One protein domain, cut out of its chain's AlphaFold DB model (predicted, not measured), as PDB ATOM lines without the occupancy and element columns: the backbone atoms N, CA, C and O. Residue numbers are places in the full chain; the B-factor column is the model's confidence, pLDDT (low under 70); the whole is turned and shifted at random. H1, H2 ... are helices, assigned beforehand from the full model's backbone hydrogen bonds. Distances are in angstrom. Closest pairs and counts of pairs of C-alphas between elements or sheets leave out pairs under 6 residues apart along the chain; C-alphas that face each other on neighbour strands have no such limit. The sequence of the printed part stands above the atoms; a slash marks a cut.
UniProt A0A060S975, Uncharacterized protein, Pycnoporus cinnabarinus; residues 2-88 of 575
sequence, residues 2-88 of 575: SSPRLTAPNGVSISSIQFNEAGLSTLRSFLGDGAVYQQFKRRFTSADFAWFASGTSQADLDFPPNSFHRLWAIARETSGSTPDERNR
ATOM      1  N   SER A   2     -27.463  -5.947   3.889       79.88
ATOM      2  CA  SER A   2     -27.262  -4.921   4.918       79.88
ATOM      3  C   SER A   2     -28.501  -4.829   5.810       79.88
ATOM      4  O   SER A   2     -29.577  -4.512   5.303       79.88
ATOM      5  N   SER A   3     -28.363  -5.087   7.113       79.25
ATOM      6  CA  SER A   3     -29.460  -4.901   8.072       79.25
ATOM      7  C   SER A   3     -29.996  -3.461   8.011       79.25
ATOM      8  O   SER A   3     -29.191  -2.529   7.889       79.25
ATOM      9  N   PRO A   4     -31.323  -3.248   8.077       87.88
ATOM     10  CA  PRO A   4     -31.899  -1.908   8.026       87.88
ATOM     11  C   PRO A   4     -31.365  -1.056   9.185       87.88
ATOM     12  O   PRO A   4     -31.385  -1.477  10.342       87.88
ATOM     13  N   ARG A   5     -30.876   0.151   8.877       89.88
ATOM     14  CA  ARG A   5     -30.424   1.101   9.899       89.88
ATOM     15  C   ARG A   5     -31.639   1.653  10.638       89.88
ATOM     16  O   ARG A   5     -32.412   2.412  10.065       89.88
ATOM     17  N   LEU A   6     -31.785   1.284  11.906       92.25
ATOM     18  CA  LEU A   6     -32.807   1.840  12.788       92.25
ATOM     19  C   LEU A   6     -32.379   3.244  13.238       92.25
ATOM     20  O   LEU A   6     -31.407   3.397  13.982       92.25
ATOM     21  N   THR A   7     -33.107   4.262  12.780       92.50
ATOM     22  CA  THR A   7     -32.911   5.674  13.140       92.50
ATOM     23  C   THR A   7     -34.106   6.198  13.928       92.50
ATOM     24  O   THR A   7     -35.248   5.959  13.539       92.50
ATOM     25  N   ALA A   8     -33.846   6.924  15.012       89.69
ATOM     26  CA  ALA A   8     -34.874   7.565  15.824       89.69
ATOM     27  C   ALA A   8     -35.519   8.747  15.068       89.69
ATOM     28  O   ALA A   8     -34.958   9.216  14.072       89.69
ATOM     29  N   PRO A   9     -36.658   9.293  15.545       88.38
ATOM     30  CA  PRO A   9     -37.304  10.460  14.932       88.38
ATOM     31  C   PRO A   9     -36.404  11.704  14.816       88.38
ATOM     32  O   PRO A   9     -36.643  12.562  13.973       88.38
ATOM     33  N   ASN A  10     -35.350  11.795  15.635       87.62
ATOM     34  CA  ASN A  10     -34.326  12.844  15.592       87.62
ATOM     35  C   ASN A  10     -33.149  12.544  14.630       87.62
ATOM     36  O   ASN A  10     -32.170  13.285  14.615       87.62
ATOM     37  N   GLY A  11     -33.207  11.450  13.861       92.62
ATOM     38  CA  GLY A  11     -32.170  11.023  12.915       92.62
ATOM     39  C   GLY A  11     -30.985  10.258  13.523       92.62
ATOM     40  O   GLY A  11     -30.125   9.792  12.776       92.62
ATOM     41  N   VAL A  12     -30.919  10.083  14.847       95.06
ATOM     42  CA  VAL A  12     -29.819   9.361  15.515       95.06
ATOM     43  C   VAL A  12     -29.944   7.852  15.272       95.06
ATOM     44  O   VAL A  12     -31.025   7.284  15.416       95.06
ATOM     45  N   SER A  13     -28.845   7.177  14.918       95.69
ATOM     46  CA  SER A  13     -28.819   5.713  14.752       95.69
ATOM     47  C   SER A  13     -28.833   5.008  16.109       95.69
ATOM     48  O   SER A  13     -28.075   5.398  17.004       95.69
ATOM     49  N   ILE A  14     -29.581   3.909  16.246       95.44
ATOM     50  CA  ILE A  14     -29.561   3.084  17.468       95.44
ATOM     51  C   ILE A  14     -28.152   2.556  17.785       95.44
ATOM     52  O   ILE A  14     -27.807   2.370  18.940       95.44
ATOM     53  N   SER A  15     -27.297   2.382  16.773       95.00
ATOM     54  CA  SER A  15     -25.899   1.958  16.941       95.00
ATOM     55  C   SER A  15     -24.956   3.069  17.427       95.00
ATOM     56  O   SER A  15     -23.774   2.811  17.626       95.00
ATOM     57  N   SER A  16     -25.437   4.314  17.524       95.69
ATOM     58  CA  SER A  16     -24.649   5.491  17.928       95.69
ATOM     59  C   SER A  16     -25.031   6.058  19.296       95.69
ATOM     60  O   SER A  16     -24.362   6.970  19.778       95.69
ATOM     61  N   ILE A  17     -26.080   5.521  19.932       97.06
ATOM     62  CA  ILE A  17     -26.445   5.883  21.305       97.06
ATOM     63  C   ILE A  17     -25.356   5.407  22.276       97.06
ATOM     64  O   ILE A  17     -24.712   4.383  22.056       97.06
ATOM     65  N   GLN A  18     -25.151   6.152  23.357       97.19
ATOM     66  CA  GLN A  18     -24.110   5.874  24.347       97.19
ATOM     67  C   GLN A  18     -24.704   5.870  25.758       97.19
ATOM     68  O   GLN A  18     -25.795   6.398  25.970       97.19
ATOM     69  N   PHE A  19     -23.998   5.287  26.731       97.56
ATOM     70  CA  PHE A  19     -24.480   5.209  28.111       97.56
ATOM     71  C   PHE A  19     -24.363   6.561  28.837       97.56
ATOM     72  O   PHE A  19     -23.440   6.804  29.615       97.56
ATOM     73  N   ASN A  20     -25.302   7.459  28.552       97.69
ATOM     74  CA  ASN A  20     -25.485   8.745  29.217       97.69
ATOM     75  C   ASN A  20     -26.975   9.143  29.210       97.69
ATOM     76  O   ASN A  20     -27.825   8.421  28.687       97.69
ATOM     77  N   GLU A  21     -27.314  10.279  29.821       97.25
ATOM     78  CA  GLU A  21     -28.713  10.709  29.982       97.25
ATOM     79  C   GLU A  21     -29.421  10.968  28.637       97.25
ATOM     80  O   GLU A  21     -30.550  10.511  28.438       97.25
ATOM     81  N   ALA A  22     -28.737  11.591  27.675       96.88
ATOM     82  CA  ALA A  22     -29.270  11.798  26.328       96.88
ATOM     83  C   ALA A  22     -29.450  10.476  25.553       96.88
ATOM     84  O   ALA A  22     -30.435  10.305  24.831       96.88
ATOM     85  N   GLY A  23     -28.533   9.520  25.723       97.12
ATOM     86  CA  GLY A  23     -28.595   8.195  25.107       97.12
ATOM     87  C   GLY A  23     -29.726   7.327  25.657       97.12
ATOM     88  O   GLY A  23     -30.435   6.710  24.866       97.12
ATOM     89  N   LEU A  24     -29.971   7.352  26.973       97.00
ATOM     90  CA  LEU A  24     -31.138   6.708  27.597       97.00
ATOM     91  C   LEU A  24     -32.457   7.315  27.087       97.00
ATOM     92  O   LEU A  24     -33.368   6.583  26.706       97.00
ATOM     93  N   SER A  25     -32.548   8.647  27.004       95.81
ATOM     94  CA  SER A  25     -33.722   9.332  26.438       95.81
ATOM     95  C   SER A  25     -33.934   8.994  24.951       95.81
ATOM     96  O   SER A  25     -35.055   8.743  24.506       95.81
ATOM     97  N   THR A  26     -32.848   8.889  24.179       96.31
ATOM     98  CA  THR A  26     -32.906   8.496  22.761       96.31
ATOM     99  C   THR A  26     -33.327   7.034  22.601       96.31
ATOM    100  O   THR A  26     -34.196   6.748  21.777       96.31
ATOM    101  N   LEU A  27     -32.798   6.111  23.415       96.56
ATOM    102  CA  LEU A  27     -33.229   4.707  23.458       96.56
ATOM    103  C   LEU A  27     -34.731   4.597  23.754       96.56
ATOM    104  O   LEU A  27     -35.453   3.884  23.059       96.56
ATOM    105  N   ARG A  28     -35.225   5.378  24.719       95.50
ATOM    106  CA  ARG A  28     -36.651   5.445  25.054       95.50
ATOM    107  C   ARG A  28     -37.517   5.889  23.865       95.50
ATOM    108  O   ARG A  28     -38.602   5.343  23.691       95.50
ATOM    109  N   SER A  29     -37.025   6.771  22.989       93.81
ATOM    110  CA  SER A  29     -37.741   7.143  21.751       93.81
ATOM    111  C   SER A  29     -37.854   6.004  20.720       93.81
ATOM    112  O   SER A  29     -38.811   5.984  19.950       93.81
ATOM    113  N   PHE A  30     -36.937   5.025  20.728       92.88
ATOM    114  CA  PHE A  30     -37.056   3.798  19.923       92.88
ATOM    115  C   PHE A  30     -38.014   2.777  20.550       92.88
ATOM    116  O   PHE A  30     -38.767   2.120  19.837       92.88
ATOM    117  N   LEU A  31     -37.964   2.619  21.877       93.12
ATOM    118  CA  LEU A  31     -38.735   1.606  22.613       93.12
ATOM    119  C   LEU A  31     -40.167   2.051  22.969       93.12
ATOM    120  O   LEU A  31     -40.966   1.235  23.430       93.12
ATOM    121  N   GLY A  32     -40.490   3.328  22.760       92.19
ATOM    122  CA  GLY A  32     -41.797   3.926  23.021       92.19
ATOM    123  C   GLY A  32     -41.963   4.465  24.447       92.19
ATOM    124  O   GLY A  32     -41.505   3.879  25.432       92.19
ATOM    125  N   ASP A  33     -42.667   5.591  24.550       94.25
ATOM    126  CA  ASP A  33     -42.874   6.399  25.761       94.25
ATOM    127  C   ASP A  33     -44.364   6.628  26.117       94.25
ATOM    128  O   ASP A  33     -44.693   7.394  27.032       94.25
ATOM    129  N   GLY A  34     -45.270   5.924  25.426       94.94
ATOM    130  CA  GLY A  34     -46.723   6.006  25.605       94.94
ATOM    131  C   GLY A  34     -47.256   5.438  26.932       94.94
ATOM    132  O   GLY A  34     -46.514   5.133  27.864       94.94
ATOM    133  N   ALA A  35     -48.579   5.258  27.026       96.75
ATOM    134  CA  ALA A  35     -49.271   4.936  28.286       96.75
ATOM    135  C   ALA A  35     -48.702   3.715  29.045       96.75
ATOM    136  O   ALA A  35     -48.551   3.769  30.265       96.75
ATOM    137  N   VAL A  36     -48.319   2.648  28.333       96.19
ATOM    138  CA  VAL A  36     -47.710   1.441  28.928       96.19
ATOM    139  C   VAL A  36     -46.344   1.747  29.555       96.19
ATOM    140  O   VAL A  36     -46.044   1.258  30.645       96.19
ATOM    141  N   TYR A  37     -45.532   2.601  28.920       96.12
ATOM    142  CA  TYR A  37     -44.279   3.071  29.509       96.12
ATOM    143  C   TYR A  37     -44.541   3.880  30.779       96.12
ATOM    144  O   TYR A  37     -43.916   3.606  31.796       96.12
ATOM    145  N   GLN A  38     -45.498   4.813  30.770       96.81
ATOM    146  CA  GLN A  38     -45.812   5.609  31.963       96.81
ATOM    147  C   GLN A  38     -46.305   4.730  33.128       96.81
ATOM    148  O   GLN A  38     -45.872   4.923  34.263       96.81
ATOM    149  N   GLN A  39     -47.135   3.717  32.850       97.56
ATOM    150  CA  GLN A  39     -47.624   2.763  33.854       97.56
ATOM    151  C   GLN A  39     -46.498   1.915  34.473       97.56
ATOM    152  O   GLN A  39     -46.505   1.663  35.677       97.56
ATOM    153  N   PHE A  40     -45.520   1.482  33.673       96.88
ATOM    154  CA  PHE A  40     -44.433   0.596  34.113       96.88
ATOM    155  C   PHE A  40     -43.059   1.279  34.130       96.88
ATOM    156  O   PHE A  40     -42.032   0.604  34.027       96.88
ATOM    157  N   LYS A  41     -43.030   2.608  34.299       96.25
ATOM    158  CA  LYS A  41     -41.859   3.465  34.052       96.25
ATOM    159  C   LYS A  41     -40.569   2.937  34.670       96.25
ATOM    160  O   LYS A  41     -39.595   2.773  33.949       96.25
ATOM    161  N   ARG A  42     -40.579   2.576  35.961       96.50
ATOM    162  CA  ARG A  42     -39.397   2.018  36.651       96.50
ATOM    163  C   ARG A  42     -38.849   0.764  35.959       96.50
ATOM    164  O   ARG A  42     -37.650   0.690  35.743       96.50
ATOM    165  N   ARG A  43     -39.705  -0.193  35.572       96.31
ATOM    166  CA  ARG A  43     -39.275  -1.437  34.897       96.31
ATOM    167  C   ARG A  43     -38.647  -1.147  33.537       96.31
ATOM    168  O   ARG A  43     -37.651  -1.758  33.173       96.31
ATOM    169  N   PHE A  44     -39.228  -0.202  32.805       97.12
ATOM    170  CA  PHE A  44     -38.708   0.236  31.516       97.12
ATOM    171  C   PHE A  44     -37.387   0.999  31.643       97.12
ATOM    172  O   PHE A  44     -36.467   0.711  30.891       97.12
ATOM    173  N   THR A  45     -37.247   1.880  32.637       96.19
ATOM    174  CA  THR A  45     -35.964   2.511  32.969       96.19
ATOM    175  C   THR A  45     -34.915   1.452  33.317       96.19
ATOM    176  O   THR A  45     -33.845   1.456  32.725       96.19
ATOM    177  N   SER A  46     -35.224   0.478  34.182       96.88
ATOM    178  CA  SER A  46     -34.324  -0.650  34.472       96.88
ATOM    179  C   SER A  46     -33.898  -1.414  33.208       96.88
ATOM    180  O   SER A  46     -32.725  -1.760  33.080       96.88
ATOM    181  N   ALA A  47     -34.807  -1.627  32.250       97.31
ATOM    182  CA  ALA A  47     -34.484  -2.239  30.960       97.31
ATOM    183  C   ALA A  47     -33.580  -1.349  30.079       97.31
ATOM    184  O   ALA A  47     -32.672  -1.870  29.435       97.31
ATOM    185  N   ASP A  48     -33.765  -0.024  30.097       97.44
ATOM    186  CA  ASP A  48     -32.894   0.928  29.389       97.44
ATOM    187  C   ASP A  48     -31.457   0.890  29.938       97.44
ATOM    188  O   ASP A  48     -30.499   0.908  29.170       97.44
ATOM    189  N   PHE A  49     -31.280   0.774  31.259       97.88
ATOM    190  CA  PHE A  49     -29.956   0.571  31.862       97.88
ATOM    191  C   PHE A  49     -29.374  -0.813  31.524       97.88
ATOM    192  O   PHE A  49     -28.192  -0.910  31.191       97.88
ATOM    193  N   ALA A  50     -30.188  -1.874  31.557       97.44
ATOM    194  CA  ALA A  50     -29.754  -3.231  31.219       97.44
ATOM    195  C   ALA A  50     -29.284  -3.359  29.757       97.44
ATOM    196  O   ALA A  50     -28.306  -4.057  29.493       97.44
ATOM    197  N   TRP A  51     -29.914  -2.633  28.825       97.44
ATOM    198  CA  TRP A  51     -29.486  -2.544  27.422       97.44
ATOM    199  C   TRP A  51     -28.020  -2.110  27.290       97.44
ATOM    200  O   TRP A  51     -27.263  -2.713  26.534       97.44
ATOM    201  N   PHE A  52     -27.602  -1.095  28.053       97.12
ATOM    202  CA  PHE A  52     -26.225  -0.593  28.037       97.12
ATOM    203  C   PHE A  52     -25.243  -1.419  28.881       97.12
ATOM    204  O   PHE A  52     -24.045  -1.352  28.625       97.12
ATOM    205  N   ALA A  53     -25.722  -2.175  29.873       96.31
ATOM    206  CA  ALA A  53     -24.896  -3.071  30.689       96.31
ATOM    207  C   ALA A  53     -24.623  -4.433  30.016       96.31
ATOM    208  O   ALA A  53     -23.707  -5.155  30.406       96.31
ATOM    209  N   SER A  54     -25.411  -4.807  29.003       95.75
ATOM    210  CA  SER A  54     -25.244  -6.068  28.281       95.75
ATOM    211  C   SER A  54     -23.861  -6.163  27.625       95.75
ATOM    212  O   SER A  54     -23.512  -5.359  26.764       95.75
ATOM    213  N   GLY A  55     -23.076  -7.173  28.013       94.00
ATOM    214  CA  GLY A  55     -21.736  -7.434  27.472       94.00
ATOM    215  C   GLY A  55     -20.602  -6.584  28.061       94.00
ATOM    216  O   GLY A  55     -19.443  -6.846  27.748       94.00
ATOM    217  N   THR A  56     -20.868  -5.619  28.954       93.75
ATOM    218  CA  THR A  56     -19.801  -4.753  29.506       93.75
ATOM    219  C   THR A  56     -18.822  -5.482  30.427       93.75
ATOM    220  O   THR A  56     -17.769  -4.941  30.735       93.75
ATOM    221  N   SER A  57     -19.144  -6.697  30.878       91.88
ATOM    222  CA  SER A  57     -18.229  -7.565  31.632       91.88
ATOM    223  C   SER A  57     -17.178  -8.265  30.760       91.88
ATOM    224  O   SER A  57     -16.233  -8.827  31.302       91.88
ATOM    225  N   GLN A  58     -17.339  -8.251  29.432       91.12
ATOM    226  CA  GLN A  58     -16.467  -8.940  28.469       91.12
ATOM    227  C   GLN A  58     -15.645  -7.975  27.597       91.12
ATOM    228  O   GLN A  58     -14.848  -8.425  26.777       91.12
ATOM    229  N   ALA A  59     -15.845  -6.661  27.734       88.06
ATOM    230  CA  ALA A  59     -15.279  -5.650  26.845       88.06
ATOM    231  C   ALA A  59     -14.426  -4.623  27.603       88.06
ATOM    232  O   ALA A  59     -14.833  -4.147  28.660       88.06
ATOM    233  N   ASP A  60     -13.291  -4.242  27.003       80.44
ATOM    234  CA  ASP A  60     -12.475  -3.065  27.365       80.44
ATOM    235  C   ASP A  60     -12.072  -3.006  28.861       80.44
ATOM    236  O   ASP A  60     -12.188  -1.984  29.540       80.44
ATOM    237  N   LEU A  61     -11.616  -4.150  29.397       85.06
ATOM    238  CA  LEU A  61     -11.180  -4.281  30.795       85.06
ATOM    239  C   LEU A  61      -9.829  -3.592  31.069       85.06
ATOM    240  O   LEU A  61      -9.569  -3.179  32.201       85.06
ATOM    241  N   ASP A  62      -8.997  -3.429  30.036       89.38
ATOM    242  CA  ASP A  62      -7.660  -2.848  30.128       89.38
ATOM    243  C   ASP A  62      -7.692  -1.326  29.952       89.38
ATOM    244  O   ASP A  62      -7.825  -0.797  28.849       89.38
ATOM    245  N   PHE A  63      -7.492  -0.590  31.046       90.69
ATOM    246  CA  PHE A  63      -7.299   0.860  31.004       90.69
ATOM    247  C   PHE A  63      -6.064   1.286  31.811       90.69
ATOM    248  O   PHE A  63      -5.773   0.696  32.854       90.69
ATOM    249  N   PRO A  64      -5.321   2.328  31.377       93.81
ATOM    250  CA  PRO A  64      -4.055   2.679  32.009       93.81
ATOM    251  C   PRO A  64      -4.211   3.048  33.493       93.81
ATOM    252  O   PRO A  64      -5.181   3.731  33.851       93.81
ATOM    253  N   PRO A  65      -3.224   2.722  34.352       92.62
ATOM    254  CA  PRO A  65      -3.223   3.124  35.754       92.62
ATOM    255  C   PRO A  65      -3.524   4.615  35.944       92.62
ATOM    256  O   PRO A  65      -3.116   5.475  35.149       92.62
ATOM    257  N   ASN A  66      -4.266   4.922  37.010       95.06
ATOM    258  CA  ASN A  66      -4.700   6.280  37.352       95.06
ATOM    259  C   ASN A  66      -5.382   7.015  36.187       95.06
ATOM    260  O   ASN A  66      -5.175   8.210  35.986       95.06
ATOM    261  N   SER A  67      -6.185   6.294  35.406       96.00
ATOM    262  CA  SER A  67      -7.009   6.829  34.320       96.00
ATOM    263  C   SER A  67      -8.421   6.258  34.441       96.00
ATOM    264  O   SER A  67      -8.620   5.209  35.054       96.00
ATOM    265  N   PHE A  68      -9.414   6.952  33.886       96.19
ATOM    266  CA  PHE A  68     -10.781   6.439  33.841       96.19
ATOM    267  C   PHE A  68     -11.031   5.670  32.543       96.19
ATOM    268  O   PHE A  68     -10.581   6.090  31.479       96.19
ATOM    269  N   HIS A  69     -11.811   4.592  32.631       95.69
ATOM    270  CA  HIS A  69     -12.376   3.917  31.464       95.69
ATOM    271  C   HIS A  69     -13.238   4.885  30.630       95.69
ATOM    272  O   HIS A  69     -13.885   5.781  31.185       95.69
ATOM    273  N   ARG A  70     -13.302   4.699  29.303       95.44
ATOM    274  CA  ARG A  70     -13.971   5.626  28.367       95.44
ATOM    275  C   ARG A  70     -15.429   5.925  28.740       95.44
ATOM    276  O   ARG A  70     -15.865   7.074  28.629       95.44
ATOM    277  N   LEU A  71     -16.166   4.928  29.238       95.94
ATOM    278  CA  LEU A  71     -17.560   5.098  29.678       95.94
ATOM    279  C   LEU A  71     -17.726   6.132  30.806       95.94
ATOM    280  O   LEU A  71     -18.794   6.722  30.919       95.94
ATOM    281  N   TRP A  72     -16.694   6.406  31.611       95.62
ATOM    282  CA  TRP A  72     -16.751   7.435  32.657       95.62
ATOM    283  C   TRP A  72     -16.914   8.846  32.082       95.62
ATOM    284  O   TRP A  72     -17.643   9.657  32.651       95.62
ATOM    285  N   ALA A  73     -16.243   9.144  30.965       96.00
ATOM    286  CA  ALA A  73     -16.362  10.439  30.299       96.00
ATOM    287  C   ALA A  73     -17.750  10.577  29.659       96.00
ATOM    288  O   ALA A  73     -18.468  11.529  29.957       96.00
ATOM    289  N   ILE A  74     -18.151   9.554  28.897       96.88
ATOM    290  CA  ILE A  74     -19.462   9.441  28.242       96.88
ATOM    291  C   ILE A  74     -20.601   9.635  29.252       96.88
ATOM    292  O   ILE A  74     -21.428  10.526  29.084       96.88
ATOM    293  N   ALA A  75     -20.613   8.883  30.357       97.00
ATOM    294  CA  ALA A  75     -21.655   8.957  31.388       97.00
ATOM    295  C   ALA A  75     -21.697  10.298  32.152       97.00
ATOM    296  O   ALA A  75     -22.612  10.546  32.941       97.00
ATOM    297  N   ARG A  76     -20.703  11.176  31.952       95.38
ATOM    298  CA  ARG A  76     -20.663  12.538  32.507       95.38
ATOM    299  C   ARG A  76     -21.113  13.606  31.515       95.38
ATOM    300  O   ARG A  76     -21.290  14.750  31.951       95.38
ATOM    301  N   GLU A  77     -21.331  13.261  30.251       96.38
ATOM    302  CA  GLU A  77     -22.035  14.096  29.278       96.38
ATOM    303  C   GLU A  77     -23.525  14.139  29.652       96.38
ATOM    304  O   GLU A  77     -24.178  13.114  29.833       96.38
ATOM    305  N   THR A  78     -24.053  15.344  29.852       96.19
ATOM    306  CA  THR A  78     -25.399  15.573  30.403       96.19
ATOM    307  C   THR A  78     -25.966  16.868  29.852       96.19
ATOM    308  O   THR A  78     -25.224  17.851  29.782       96.19
ATOM    309  N   SER A  79     -27.269  16.902  29.579       95.31
ATOM    310  CA  SER A  79     -27.992  18.074  29.061       95.31
ATOM    311  C   SER A  79     -28.031  19.286  30.009       95.31
ATOM    312  O   SER A  79     -28.303  20.402  29.570       95.31
ATOM    313  N   GLY A  80     -27.745  19.079  31.301       96.19
ATOM    314  CA  GLY A  80     -27.884  20.087  32.354       96.19
ATOM    315  C   GLY A  80     -27.131  21.398  32.095       96.19
ATOM    316  O   GLY A  80     -25.936  21.414  31.798       96.19
ATOM    317  N   SER A  81     -27.839  22.506  32.295       96.69
ATOM    318  CA  SER A  81     -27.382  23.878  32.056       96.69
ATOM    319  C   SER A  81     -26.399  24.386  33.120       96.69
ATOM    320  O   SER A  81     -25.448  25.106  32.811       96.69
ATOM    321  N   THR A  82     -26.590  23.980  34.378       95.94
ATOM    322  CA  THR A  82     -25.788  24.426  35.531       95.94
ATOM    323  C   THR A  82     -24.879  23.310  36.068       95.94
ATOM    324  O   THR A  82     -25.138  22.125  35.836       95.94
ATOM    325  N   PRO A  83     -23.791  23.626  36.801       91.44
ATOM    326  CA  PRO A  83     -22.970  22.611  37.469       91.44
ATOM    327  C   PRO A  83     -23.785  21.680  38.381       91.44
ATOM    328  O   PRO A  83     -23.614  20.462  38.304       91.44
ATOM    329  N   ASP A  84     -24.710  22.233  39.167       92.19
ATOM    330  CA  ASP A  84     -25.535  21.477  40.115       92.19
ATOM    331  C   ASP A  84     -26.542  20.568  39.414       92.19
ATOM    332  O   ASP A  84     -26.696  19.406  39.792       92.19
ATOM    333  N   GLU A  85     -27.173  21.040  38.336       96.12
ATOM    334  CA  GLU A  85     -28.068  20.222  37.517       96.12
ATOM    335  C   GLU A  85     -27.328  19.034  36.888       96.12
ATOM    336  O   GLU A  85     -27.782  17.892  37.005       96.12
ATOM    337  N   ARG A  86     -26.144  19.266  36.305       95.31
ATOM    338  CA  ARG A  86     -25.296  18.191  35.762       95.31
ATOM    339  C   ARG A  86     -24.877  17.199  36.848       95.31
ATOM    340  O   ARG A  86     -24.894  15.990  36.622       95.31
ATOM    341  N   ASN A  87     -24.540  17.679  38.044       92.12
ATOM    342  CA  ASN A  87     -24.193  16.821  39.179       92.12
ATOM    343  C   ASN A  87     -25.400  16.020  39.702       92.12
ATOM    344  O   ASN A  87     -25.238  14.843  40.037       92.12
ATOM    345  N   ARG A  88     -26.609  16.598  39.695       95.75
ATOM    346  CA  ARG A  88     -27.865  15.894  39.998       95.75
ATOM    347  C   ARG A  88     -28.131  14.783  38.982       95.75
ATOM    348  O   ARG A  88     -28.355  13.650  39.395       95.75
TER     349      ARG A  88
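AT A GLANCE: This is residues 2 to 88 of the 575 residues of an uncharacterized protein of Pycnoporus cinnabarinus (UniProt A0A060S975). Two longer helices, H3 and H1, cross near the middle of a loop-rich model, with short H2 joining them at one end. From H3 a long loop leads to short H4, with residues 54 to 59 and 62 to 68 sticking out; H5 ends the printed part, apart from the other helices. The 87 printed residues have five named helices, H1 to H5 in order, and no named strand: all helix, with 40 residues in named elements. The whole is loose, radius of gyration of the C-alphas 15.1 A, spanning 46 by 42 by 25 A.

HOW THE PARTS SIT: H3, residues 41 to 53, touches H1, residues 21 to 31, with residues 48 to 49 alone; the closest C-alphas, of Asp 48 and Leu 24, are 6.3 A apart. Their lines are only just about perpendicular, at 72 degrees. H2, residues 35 to 39, is close to but not clearly touching H3; the closest C-alphas, of Tyr 37 and Phe 44, are 6.6 A apart. H4, residues 70 to 74, and H5, residues 83 to 88, are apart. Every O i to N i+4 pair is within hydrogen-bond range in H1, H2, H4 and H5, and 8 of 9 in H3.

IN THESE COORDINATES: H3 is 18.5 A long and H1 15.4 A. H1 begins at C-alpha 21 (-28.713, 10.709, 29.982); H5 ends at C-alpha 88 (-27.865, 15.894, 39.998).

THE WHOLE: The C-alphas farthest apart, of Ala 35 and Pro 65, are 46.7 A apart. The printed part has no cut; the link from H3 to H4 is long. No printed residue is under 70 in pLDDT.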